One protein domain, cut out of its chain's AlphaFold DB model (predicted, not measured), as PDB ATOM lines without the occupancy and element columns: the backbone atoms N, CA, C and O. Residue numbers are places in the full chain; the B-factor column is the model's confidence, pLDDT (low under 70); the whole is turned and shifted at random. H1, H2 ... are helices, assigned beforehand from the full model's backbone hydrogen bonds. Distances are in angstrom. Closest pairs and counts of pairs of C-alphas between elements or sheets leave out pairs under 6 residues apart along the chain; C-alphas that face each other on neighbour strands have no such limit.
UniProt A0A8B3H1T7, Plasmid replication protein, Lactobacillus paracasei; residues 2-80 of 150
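Overview. This is residues 2 to 80 of the 150 residues of the protein "Plasmid replication protein" of Lactobacillus paracasei (UniProt A0A8B3H1T7). Little regular structure is present: two short helices, H1 and H2, stand apart among long winding stretches with no named element. Residues 10 to 25 run along the longest axis, from a loop around Asp 9 at one end to Gly 25 at the other; after H2, the chain heads towards the Asp 9 end and folds back to Asp 80. The printed part has 79 residues, with H1 then H2 along the chain and no named strand; the class is all helix, with 17 residues in named elements. It is only just loose, close to compact, with a radius of gyration of the C-alphas of 14.1 A and spans of 39 by 26 by 20 A.

Along the chain. H1, residues 29 to 38, measures 14.4 A from C-alpha 29 at (-10.509, -37.345, -16.502) to C-alpha 38. H2, residues 50 to 56, measures 9.7 A and ends with C-alpha 56 at (-29.887, -33.194, -25.327).

Arrangement. H1 and H2 are apart. In both, every O i to N i+4 pair is within hydrogen-bond range.

Size, cuts and confidence. The C-alphas farthest apart, Asp 9 and Gly 25, are 41.4 A apart. The link from H1 to H2 is long, with 11 residues. The printed part has no cut, and no printed residue is under 70 in pLDDT.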
ATOM      1  N   HIS A   2     -29.422 -43.637 -31.083       97.06
ATOM      2  CA  HIS A   2     -29.550 -42.569 -32.078       97.06
ATOM      3  C   HIS A   2     -29.324 -43.143 -33.466       97.06
ATOM      4  O   HIS A   2     -28.194 -43.482 -33.808       97.06
ATOM      5  N   ASP A   3     -30.385 -43.269 -34.253       97.19
ATOM      6  CA  ASP A   3     -30.382 -43.839 -35.604       97.19
ATOM      7  C   ASP A   3     -31.131 -42.976 -36.636       97.19
ATOM      8  O   ASP A   3     -31.203 -43.343 -37.806       97.19
ATOM      9  N   LYS A   4     -31.648 -41.814 -36.220       96.75
ATOM     10  CA  LYS A   4     -32.423 -40.874 -37.051       96.75
ATOM     11  C   LYS A   4     -31.782 -39.494 -37.161       96.75
ATOM     12  O   LYS A   4     -32.396 -38.550 -37.651       96.75
ATOM     13  N   ASP A   5     -30.550 -39.361 -36.689       95.75
ATOM     14  CA  ASP A   5     -29.806 -38.115 -36.783       95.75
ATOM     15  C   ASP A   5     -29.391 -37.857 -38.231       95.75
ATOM     16  O   ASP A   5     -28.824 -38.736 -38.878       95.75
ATOM     17  N   ILE A   6     -29.606 -36.633 -38.711       95.19
ATOM     18  CA  ILE A   6     -29.305 -36.234 -40.091       95.19
ATOM     19  C   ILE A   6     -28.086 -35.298 -40.104       95.19
ATOM     20  O   ILE A   6     -27.874 -34.501 -39.177       95.19
ATOM     21  N   THR A   7     -27.214 -35.439 -41.099       90.88
ATOM     22  CA  THR A   7     -26.127 -34.496 -41.391       90.88
ATOM     23  C   THR A   7     -26.685 -33.215 -42.025       90.88
ATOM     24  O   THR A   7     -27.813 -33.209 -42.511       90.88
ATOM     25  N   PRO A   8     -25.918 -32.111 -42.059       89.81
ATOM     26  CA  PRO A   8     -26.336 -30.907 -42.786       89.81
ATOM     27  C   PRO A   8     -26.670 -31.162 -44.265       89.81
ATOM     28  O   PRO A   8     -27.529 -30.485 -44.819       89.81
ATOM     29  N   ASP A   9     -26.038 -32.167 -44.873       92.44
ATOM     30  CA  ASP A   9     -26.237 -32.553 -46.274       92.44
ATOM     31  C   ASP A   9     -27.456 -33.473 -46.491       92.44
ATOM     32  O   ASP A   9     -27.741 -33.875 -47.617       92.44
ATOM     33  N   GLY A  10     -28.197 -33.814 -45.428       91.12
ATOM     34  CA  GLY A  10     -29.409 -34.635 -45.508       91.12
ATOM     35  C   GLY A  10     -29.188 -36.145 -45.359       91.12
ATOM     36  O   GLY A  10     -30.145 -36.912 -45.471       91.12
ATOM     37  N   GLU A  11     -27.965 -36.598 -45.080       94.00
ATOM     38  CA  GLU A  11     -27.654 -38.025 -44.917       94.00
ATOM     39  C   GLU A  11     -27.883 -38.513 -43.480       94.00
ATOM     40  O   GLU A  11     -27.636 -37.796 -42.511       94.00
ATOM     41  N   ILE A  12     -28.309 -39.769 -43.321       94.50
ATOM     42  CA  ILE A  12     -28.463 -40.390 -41.998       94.50
ATOM     43  C   ILE A  12     -27.078 -40.686 -41.409       94.50
ATOM     44  O   ILE A  12     -26.246 -41.360 -42.021       94.50
ATOM     45  N   LYS A  13     -26.831 -40.213 -40.186       95.56
ATOM     46  CA  LYS A  13     -25.598 -40.493 -39.445       95.56
ATOM     47  C   LYS A  13     -25.529 -41.957 -39.023       95.56
ATOM     48  O   LYS A  13     -26.539 -42.601 -38.748       95.56
ATOM     49  N   LYS A  14     -24.303 -42.463 -38.864       95.19
ATOM     50  CA  LYS A  14     -24.068 -43.787 -38.274       95.19
ATOM     51  C   LYS A  14     -24.727 -43.879 -36.894       95.19
ATOM     52  O   LYS A  14     -24.567 -42.980 -36.063       95.19
ATOM     53  N   SER A  15     -25.407 -44.998 -36.651       96.81
ATOM     54  CA  SER A  15     -26.079 -45.236 -35.382       96.81
ATOM     55  C   SER A  15     -25.098 -45.199 -34.213       96.81
ATOM     56  O   SER A  15     -24.015 -45.791 -34.279       96.81
ATOM     57  N   HIS A  16     -25.465 -44.494 -33.149       95.19
ATOM     58  CA  HIS A  16     -24.603 -44.276 -31.992       95.19
ATOM     59  C   HIS A  16     -25.413 -44.084 -30.708       95.19
ATOM     60  O   HIS A  16     -26.643 -44.038 -30.709       95.19
ATOM     61  N   TRP A  17     -24.712 -44.074 -29.579       95.50
ATOM     62  CA  TRP A  17     -25.299 -43.918 -28.252       95.50
ATOM     63  C   TRP A  17     -24.672 -42.693 -27.596       95.50
ATOM     64  O   TRP A  17     -23.463 -42.481 -27.699       95.50
ATOM     65  N   HIS A  18     -25.486 -41.914 -26.893       95.44
ATOM     66  CA  HIS A  18     -24.994 -40.954 -25.916       95.44
ATOM     67  C   HIS A  18     -25.001 -41.613 -24.539       95.44
ATOM     68  O   HIS A  18     -25.976 -42.255 -24.158       95.44
ATOM     69  N   ILE A  19     -23.896 -41.475 -23.807       95.12
ATOM     70  CA  ILE A  19     -23.725 -42.055 -22.474       95.12
ATOM     71  C   ILE A  19     -23.319 -40.931 -21.528       95.12
ATOM     72  O   ILE A  19     -22.363 -40.203 -21.793       95.12
ATOM     73  N   LEU A  20     -24.044 -40.808 -20.419       95.88
ATOM     74  CA  LEU A  20     -23.712 -39.918 -19.316       95.88
ATOM     75  C   LEU A  20     -23.217 -40.756 -18.141       95.88
ATOM     76  O   LEU A  20     -23.925 -41.635 -17.660       95.88
ATOM     77  N   LEU A  21     -22.003 -40.467 -17.673       95.31
ATOM     78  CA  LEU A  21     -21.443 -41.065 -16.466       95.31
ATOM     79  C   LEU A  21     -21.614 -40.087 -15.302       95.31
ATOM     80  O   LEU A  21     -21.097 -38.969 -15.348       95.31
ATOM     81  N   LEU A  22     -22.340 -40.517 -14.273       94.75
ATOM     82  CA  LEU A  22     -22.557 -39.771 -13.036       94.75
ATOM     83  C   LEU A  22     -21.695 -40.373 -11.924       94.75
ATOM     84  O   LEU A  22     -21.558 -41.590 -11.828       94.75
ATOM     85  N   PHE A  23     -21.113 -39.507 -11.100       94.06
ATOM     86  CA  PHE A  23     -20.294 -39.884  -9.953       94.06
ATOM     87  C   PHE A  23     -20.801 -39.116  -8.732       94.06
ATOM     88  O   PHE A  23     -21.079 -37.922  -8.844       94.06
ATOM     89  N   ASP A  24     -20.878 -39.775  -7.576       91.94
ATOM     90  CA  ASP A  24     -21.364 -39.163  -6.327       91.94
ATOM     91  C   ASP A  24     -20.463 -38.025  -5.827       91.94
ATOM     92  O   ASP A  24     -20.888 -37.148  -5.077       91.94
ATOM     93  N   GLY A  25     -19.198 -38.038  -6.246       92.62
ATOM     94  CA  GLY A  25     -18.219 -37.018  -5.917       92.62
ATOM     95  C   GLY A  25     -17.352 -36.642  -7.114       92.62
ATOM     96  O   GLY A  25     -17.487 -37.208  -8.204       92.62
ATOM     97  N   PRO A  26     -16.426 -35.689  -6.918       93.75
ATOM     98  CA  PRO A  26     -15.487 -35.291  -7.952       93.75
ATOM     99  C   PRO A  26     -14.739 -36.501  -8.513       93.75
ATOM    100  O   PRO A  26     -14.178 -37.309  -7.774       93.75
ATOM    101  N   THR A  27     -14.704 -36.606  -9.837       95.44
ATOM    102  CA  THR A  27     -13.939 -37.629 -10.551       95.44
ATOM    103  C   THR A  27     -12.808 -36.982 -11.342       95.44
ATOM    104  O   THR A  27     -12.757 -35.763 -11.513       95.44
ATOM    105  N   THR A  28     -11.888 -37.798 -11.847       95.88
ATOM    106  CA  THR A  28     -10.791 -37.328 -12.697       95.88
ATOM    107  C   THR A  28     -11.019 -37.750 -14.140       95.88
ATOM    108  O   THR A  28     -11.583 -38.812 -14.406       95.88
ATOM    109  N   TYR A  29     -10.497 -36.967 -15.087       96.38
ATOM    110  CA  TYR A  29     -10.509 -37.345 -16.502       96.38
ATOM    111  C   TYR A  29      -9.908 -38.738 -16.730       96.38
ATOM    112  O   TYR A  29     -10.436 -39.505 -17.523       96.38
ATOM    113  N   LYS A  30      -8.849 -39.105 -15.992       96.50
ATOM    114  CA  LYS A  30      -8.215 -40.427 -16.095       96.50
ATOM    115  C   LYS A  30      -9.185 -41.563 -15.754       96.50
ATOM    116  O   LYS A  30      -9.229 -42.539 -16.496       96.50
ATOM    117  N   ASN A  31      -9.971 -41.424 -14.684       95.94
ATOM    118  CA  ASN A  31     -10.959 -42.436 -14.288       95.94
ATOM    119  C   ASN A  31     -12.050 -42.591 -15.357       95.94
ATOM    120  O   ASN A  31     -12.400 -43.704 -15.746       95.94
ATOM    121  N   VAL A  32     -12.546 -41.470 -15.883       96.38
ATOM    122  CA  VAL A  32     -13.550 -41.481 -16.955       96.38
ATOM    123  C   VAL A  32     -12.965 -42.084 -18.237       96.38
ATOM    124  O   VAL A  32     -13.599 -42.929 -18.863       96.38
ATOM    125  N   LYS A  33     -11.724 -41.725 -18.589       96.31
ATOM    126  CA  LYS A  33     -11.011 -42.237 -19.765       96.31
ATOM    127  C   LYS A  33     -10.795 -43.747 -19.698       96.31
ATOM    128  O   LYS A  33     -11.001 -44.426 -20.699       96.31
ATOM    129  N   SER A  34     -10.449 -44.289 -18.526       96.25
ATOM    130  CA  SER A  34     -10.334 -45.743 -18.373       96.25
ATOM    131  C   SER A  34     -11.654 -46.463 -18.638       96.25
ATOM    132  O   SER A  34     -11.640 -47.534 -19.229       96.25
ATOM    133  N   ILE A  35     -12.795 -45.867 -18.273       95.31
ATOM    134  CA  ILE A  35     -14.115 -46.439 -18.567       95.31
ATOM    135  C   ILE A  35     -14.426 -46.327 -20.063       95.31
ATOM    136  O   ILE A  35     -14.832 -47.317 -20.665       95.31
ATOM    137  N   SER A  36     -14.203 -45.161 -20.682       94.62
ATOM    138  CA  SER A  36     -14.466 -44.979 -22.117       94.62
ATOM    139  C   SER A  36     -13.634 -45.923 -22.988       94.62
ATOM    140  O   SER A  36     -14.132 -46.415 -23.997       94.62
ATOM    141  N   ASP A  37     -12.398 -46.221 -22.579       95.38
ATOM    142  CA  ASP A  37     -11.508 -47.125 -23.316       95.38
ATOM    143  C   ASP A  37     -11.998 -48.573 -23.286       95.38
ATOM    144  O   ASP A  37     -11.935 -49.258 -24.305       95.38
ATOM    145  N   LEU A  38     -12.565 -49.024 -22.162       95.44
ATOM    146  CA  LEU A  38     -13.128 -50.375 -22.034       95.44
ATOM    147  C   LEU A  38     -14.297 -50.628 -22.992       95.44
ATOM    148  O   LEU A  38     -14.528 -51.767 -23.389       95.44
ATOM    149  N   ILE A  39     -15.025 -49.576 -23.366       91.06
ATOM    150  CA  ILE A  39     -16.188 -49.659 -24.257       91.06
ATOM    151  C   ILE A  39     -15.887 -49.164 -25.678       91.06
ATOM    152  O   ILE A  39     -16.812 -48.993 -26.469       91.06
ATOM    153  N   ASN A  40     -14.612 -48.927 -26.011       91.94
ATOM    154  CA  ASN A  40     -14.179 -48.354 -27.292       91.94
ATOM    155  C   ASN A  40     -14.933 -47.058 -27.662       91.94
ATOM    156  O   ASN A  40     -15.244 -46.809 -28.829       91.94
ATOM    157  N   SER A  41     -15.254 -46.238 -26.659       92.88
ATOM    158  CA  SER A  41     -15.919 -44.951 -26.846       92.88
ATOM    159  C   SER A  41     -14.926 -43.890 -27.342       92.88
ATOM    160  O   SER A  41     -13.743 -43.937 -26.996       92.88
ATOM    161  N   PRO A  42     -15.400 -42.868 -28.081       92.44
ATOM    162  CA  PRO A  42     -14.648 -41.639 -28.303       92.44
ATOM    163  C   PRO A  42     -14.195 -40.966 -26.997       92.44
ATOM    164  O   PRO A  42     -14.660 -41.303 -25.904       92.44
ATOM    165  N   ILE A  43     -13.310 -39.973 -27.143       94.56
ATOM    166  CA  ILE A  43     -12.765 -39.170 -26.040       94.56
ATOM    167  C   ILE A  43     -13.911 -38.622 -25.167       94.56
ATOM    168  O   ILE A  43     -14.781 -37.921 -25.693       94.56
ATOM    169  N   PRO A  44     -13.917 -38.896 -23.849       95.56
ATOM    170  CA  PRO A  44     -14.966 -38.413 -22.967       95.56
ATOM    171  C   PRO A  44     -14.858 -36.900 -22.768       95.56
ATOM    172  O   PRO A  44     -13.763 -36.337 -22.720       95.56
ATOM    173  N   GLN A  45     -16.005 -36.245 -22.604       95.12
ATOM    174  CA  GLN A  45     -16.098 -34.801 -22.404       95.12
ATOM    175  C   GLN A  45     -16.673 -34.487 -21.024       95.12
ATOM    176  O   GLN A  45     -17.649 -35.099 -20.590       95.12
ATOM    177  N   ALA A  46     -16.072 -33.513 -20.338       94.62
ATOM    178  CA  ALA A  46     -16.675 -32.931 -19.148       94.62
ATOM    179  C   ALA A  46     -17.890 -32.090 -19.558       94.62
ATOM    180  O   ALA A  46     -17.836 -31.358 -20.547       94.62
ATOM    181  N   ILE A  47     -18.971 -32.179 -18.789       93.62
ATOM    182  CA  ILE A  47     -20.202 -31.433 -19.045       93.62
ATOM    183  C   ILE A  47     -20.457 -30.427 -17.928       93.62
ATOM    184  O   ILE A  47     -20.137 -30.678 -16.769       93.62
ATOM    185  N   ALA A  48     -21.066 -29.297 -18.277       91.12
ATOM    186  CA  ALA A  48     -21.447 -28.277 -17.303       91.12
ATOM    187  C   ALA A  48     -22.775 -28.599 -16.593       91.12
ATOM    188  O   ALA A  48     -22.995 -28.167 -15.467       91.12
ATOM    189  N   SER A  49     -23.674 -29.339 -17.254       92.31
ATOM    190  CA  SER A  49     -25.016 -29.635 -16.746       92.31
ATOM    191  C   SER A  49     -25.469 -31.029 -17.167       92.31
ATOM    192  O   SER A  49     -25.688 -31.285 -18.351       92.31
ATOM    193  N   SER A  50     -25.650 -31.919 -16.189       93.69
ATOM    194  CA  SER A  50     -26.240 -33.248 -16.391       93.69
ATOM    195  C   SER A  50     -27.660 -33.151 -16.946       93.69
ATOM    196  O   SER A  50     -27.991 -33.848 -17.900       93.69
ATOM    197  N   ARG A  51     -28.460 -32.209 -16.431       94.00
ATOM    198  CA  ARG A  51     -29.824 -31.932 -16.903       94.00
ATOM    199  C   ARG A  51     -29.858 -31.577 -18.387       94.00
ATOM    200  O   ARG A  51     -30.613 -32.172 -19.149       94.00
ATOM    201  N   GLY A  52     -29.007 -30.635 -18.795       93.12
ATOM    202  CA  GLY A  52     -28.899 -30.233 -20.197       93.12
ATOM    203  C   GLY A  52     -28.464 -31.395 -21.086       93.12
ATOM    204  O   GLY A  52     -29.015 -31.575 -22.165       93.12
ATOM    205  N   MET A  53     -27.536 -32.232 -20.608       96.25
ATOM    206  CA  MET A  53     -27.081 -33.400 -21.360       96.25
ATOM    207  C   MET A  53     -28.190 -34.447 -21.541       96.25
ATOM    208  O   MET A  53     -28.385 -34.920 -22.654       96.25
ATOM    209  N   VAL A  54     -28.960 -34.776 -20.501       96.56
ATOM    210  CA  VAL A  54     -30.068 -35.748 -20.607       96.56
ATOM    211  C   VAL A  54     -31.163 -35.251 -21.558       96.56
ATOM    212  O   VAL A  54     -31.637 -36.010 -22.399       96.56
ATOM    213  N   ARG A  55     -31.516 -33.961 -21.514       95.81
ATOM    214  CA  ARG A  55     -32.450 -33.354 -22.485       95.81
ATOM    215  C   ARG A  55     -31.890 -33.361 -23.908       95.81
ATOM    216  O   ARG A  55     -32.621 -33.627 -24.861       95.81
ATOM    217  N   TYR A  56     -30.585 -33.123 -24.048       95.88
ATOM    218  CA  TYR A  56     -29.887 -33.194 -25.327       95.88
ATOM    219  C   TYR A  56     -29.928 -34.603 -25.934       95.88
ATOM    220  O   TYR A  56     -30.122 -34.711 -27.142       95.88
ATOM    221  N   MET A  57     -29.832 -35.669 -25.125       97.00
ATOM    222  CA  MET A  57     -29.931 -37.060 -25.601       97.00
ATOM    223  C   MET A  57     -31.237 -37.358 -26.339       97.00
ATOM    224  O   MET A  57     -31.287 -38.288 -27.124       97.00
ATOM    225  N   ILE A  58     -32.296 -36.584 -26.117       97.25
ATOM    226  CA  ILE A  58     -33.562 -36.761 -26.838       97.25
ATOM    227  C   ILE A  58     -33.903 -35.590 -27.758       97.25
ATOM    228  O   ILE A  58     -35.002 -35.529 -28.298       97.25
ATOM    229  N   HIS A  59     -32.948 -34.677 -27.951       96.62
ATOM    230  CA  HIS A  59     -33.082 -33.454 -28.743       96.62
ATOM    231  C   HIS A  59     -34.217 -32.514 -28.316       96.62
ATOM    232  O   HIS A  59     -34.596 -31.638 -29.090       96.62
ATOM    233  N   MET A  60     -34.673 -32.623 -27.066       93.88
ATOM    234  CA  MET A  60     -35.836 -31.904 -26.529       93.88
ATOM    235  C   MET A  60     -35.796 -30.388 -26.759       93.88
ATOM    236  O   MET A  60     -36.827 -29.764 -26.976       93.88
ATOM    237  N   ASP A  61     -34.601 -29.801 -26.704       91.69
ATOM    238  CA  ASP A  61     -34.389 -28.353 -26.810       91.69
ATOM    239  C   ASP A  61     -34.031 -27.881 -28.231       91.69
ATOM    240  O   ASP A  61     -33.730 -26.705 -28.434       91.69
ATOM    241  N   ASN A  62     -34.018 -28.777 -29.223       93.06
ATOM    242  CA  ASN A  62     -33.714 -28.443 -30.615       93.06
ATOM    243  C   ASN A  62     -34.795 -29.003 -31.562       93.06
ATOM    244  O   ASN A  62     -34.690 -30.161 -31.972       93.06
ATOM    245  N   PRO A  63     -35.791 -28.186 -31.954       92.44
ATOM    246  CA  PRO A  63     -36.931 -28.638 -32.750       92.44
ATOM    247  C   PRO A  63     -36.572 -29.019 -34.194       92.44
ATOM    248  O   PRO A  63     -37.354 -29.701 -34.849       92.44
ATOM    249  N   GLU A  64     -35.406 -28.607 -34.699       92.56
ATOM    250  CA  GLU A  64     -34.949 -28.951 -36.053       92.56
ATOM    251  C   GLU A  64     -34.420 -30.390 -36.142       92.56
ATOM    252  O   GLU A  64     -34.303 -30.953 -37.231       92.56
ATOM    253  N   LYS A  65     -34.084 -31.003 -35.001       94.31
ATOM    254  CA  LYS A  65     -33.602 -32.384 -34.933       94.31
ATOM    255  C   LYS A  65     -34.739 -33.360 -34.648       94.31
ATOM    256  O   LYS A  65     -35.729 -33.026 -34.000       94.31
ATOM    257  N   TYR A  66     -34.542 -34.613 -35.059       95.94
ATOM    258  CA  TYR A  66     -35.447 -35.702 -34.705       95.94
ATOM    259  C   TYR A  66     -35.577 -35.837 -33.179       95.94
ATOM    260  O   TYR A  66     -34.566 -35.974 -32.488       95.94
ATOM    261  N   GLN A  67     -36.813 -35.822 -32.676       97.38
ATOM    262  CA  GLN A  67     -37.131 -35.926 -31.251       97.38
ATOM    263  C   GLN A  67     -37.239 -37.397 -30.833       97.38
ATOM    264  O   GLN A  67     -38.098 -38.127 -31.334       97.38
ATOM    265  N   TYR A  68     -36.380 -37.836 -29.913       97.81
ATOM    266  CA  TYR A  68     -36.445 -39.193 -29.351       97.81
ATOM    267  C   TYR A  68     -37.358 -39.231 -28.118       97.81
ATOM    268  O   TYR A  68     -37.653 -38.198 -27.513       97.81
ATOM    269  N   ALA A  69     -37.839 -40.416 -27.738       96.38
ATOM    270  CA  ALA A  69     -38.744 -40.533 -26.604       96.38
ATOM    271  C   ALA A  69     -37.969 -40.511 -25.279       96.38
ATOM    272  O   ALA A  69     -36.910 -41.121 -25.153       96.38
ATOM    273  N   LYS A  70     -38.539 -39.882 -24.241       95.50
ATOM    274  CA  LYS A  70     -37.992 -39.945 -22.871       95.50
ATOM    275  C   LYS A  70     -37.814 -41.389 -22.384       95.50
ATOM    276  O   LYS A  70     -36.813 -41.694 -21.750       95.50
ATOM    277  N   ALA A  71     -38.755 -42.269 -22.735       95.38
ATOM    278  CA  ALA A  71     -38.732 -43.687 -22.379       95.38
ATOM    279  C   ALA A  71     -37.554 -44.467 -22.999       95.38
ATOM    280  O   ALA A  71     -37.241 -45.559 -22.532       95.38
ATOM    281  N   ASP A  72     -36.888 -43.911 -24.019       96.00
ATOM    282  CA  ASP A  72     -35.702 -44.521 -24.629       96.00
ATOM    283  C   ASP A  72     -34.424 -44.257 -23.811       96.00
ATOM    284  O   ASP A  72     -33.373 -44.842 -24.097       96.00
ATOM    285  N   ILE A  73     -34.485 -43.376 -22.804       96.94
ATOM    286  CA  ILE A  73     -33.378 -43.128 -21.882       96.94
ATOM    287  C   ILE A  73     -33.400 -44.189 -20.788       96.94
ATOM    288  O   ILE A  73     -34.355 -44.315 -20.026       96.94
ATOM    289  N   ILE A  74     -32.298 -44.925 -20.679       96.38
ATOM    290  CA  ILE A  74     -32.159 -46.013 -19.715       96.38
ATOM    291  C   ILE A  74     -31.284 -45.539 -18.553       96.38
ATOM    292  O   ILE A  74     -30.087 -45.294 -18.714       96.38
ATOM    293  N   GLY A  75     -31.893 -45.420 -17.374       95.75
ATOM    294  CA  GLY A  75     -31.189 -45.180 -16.118       95.75
ATOM    295  C   GLY A  75     -30.519 -46.455 -15.604       95.75
ATOM    296  O   GLY A  75     -31.127 -47.523 -15.560       95.75
ATOM    297  N   HIS A  76     -29.262 -46.343 -15.178       95.19
ATOM    298  CA  HIS A  76     -28.517 -47.422 -14.528       95.19
ATOM    299  C   HIS A  76     -28.017 -46.971 -13.154       95.19
ATOM    300  O   HIS A  76     -27.942 -45.777 -12.877       95.19
ATOM    301  N   GLY A  77     -27.672 -47.928 -12.284       93.19
ATOM    302  CA  GLY A  77     -27.051 -47.625 -10.988       93.19
ATOM    303  C   GLY A  77     -27.917 -46.779 -10.047       93.19
ATOM    304  O   GLY A  77     -27.373 -46.076  -9.208       93.19
ATOM    305  N   GLY A  78     -29.246 -46.821 -10.202       92.50
ATOM    306  CA  GLY A  78     -30.177 -46.017  -9.405       92.50
ATOM    307  C   GLY A  78     -30.391 -44.586  -9.907       92.50
ATOM    308  O   GLY A  78     -31.022 -43.804  -9.205       92.50
ATOM    309  N   ALA A  79     -29.891 -44.228 -11.096       93.88
ATOM    310  CA  ALA A  79     -30.159 -42.922 -11.692       93.88
ATOM    311  C   ALA A  79     -31.662 -42.729 -11.962       93.88
ATOM    312  O   ALA A  79     -32.252 -43.459 -12.760       93.88
ATOM    313  N   ASP A  80     -32.249 -41.714 -11.327       94.19
ATOM    314  CA  ASP A  80     -33.620 -41.276 -11.574       94.19
ATOM    315  C   ASP A  80     -33.664 -40.363 -12.806       94.19
ATOM    316  O   ASP A  80     -33.289 -39.188 -12.752       94.19
TER     317      ASP A  80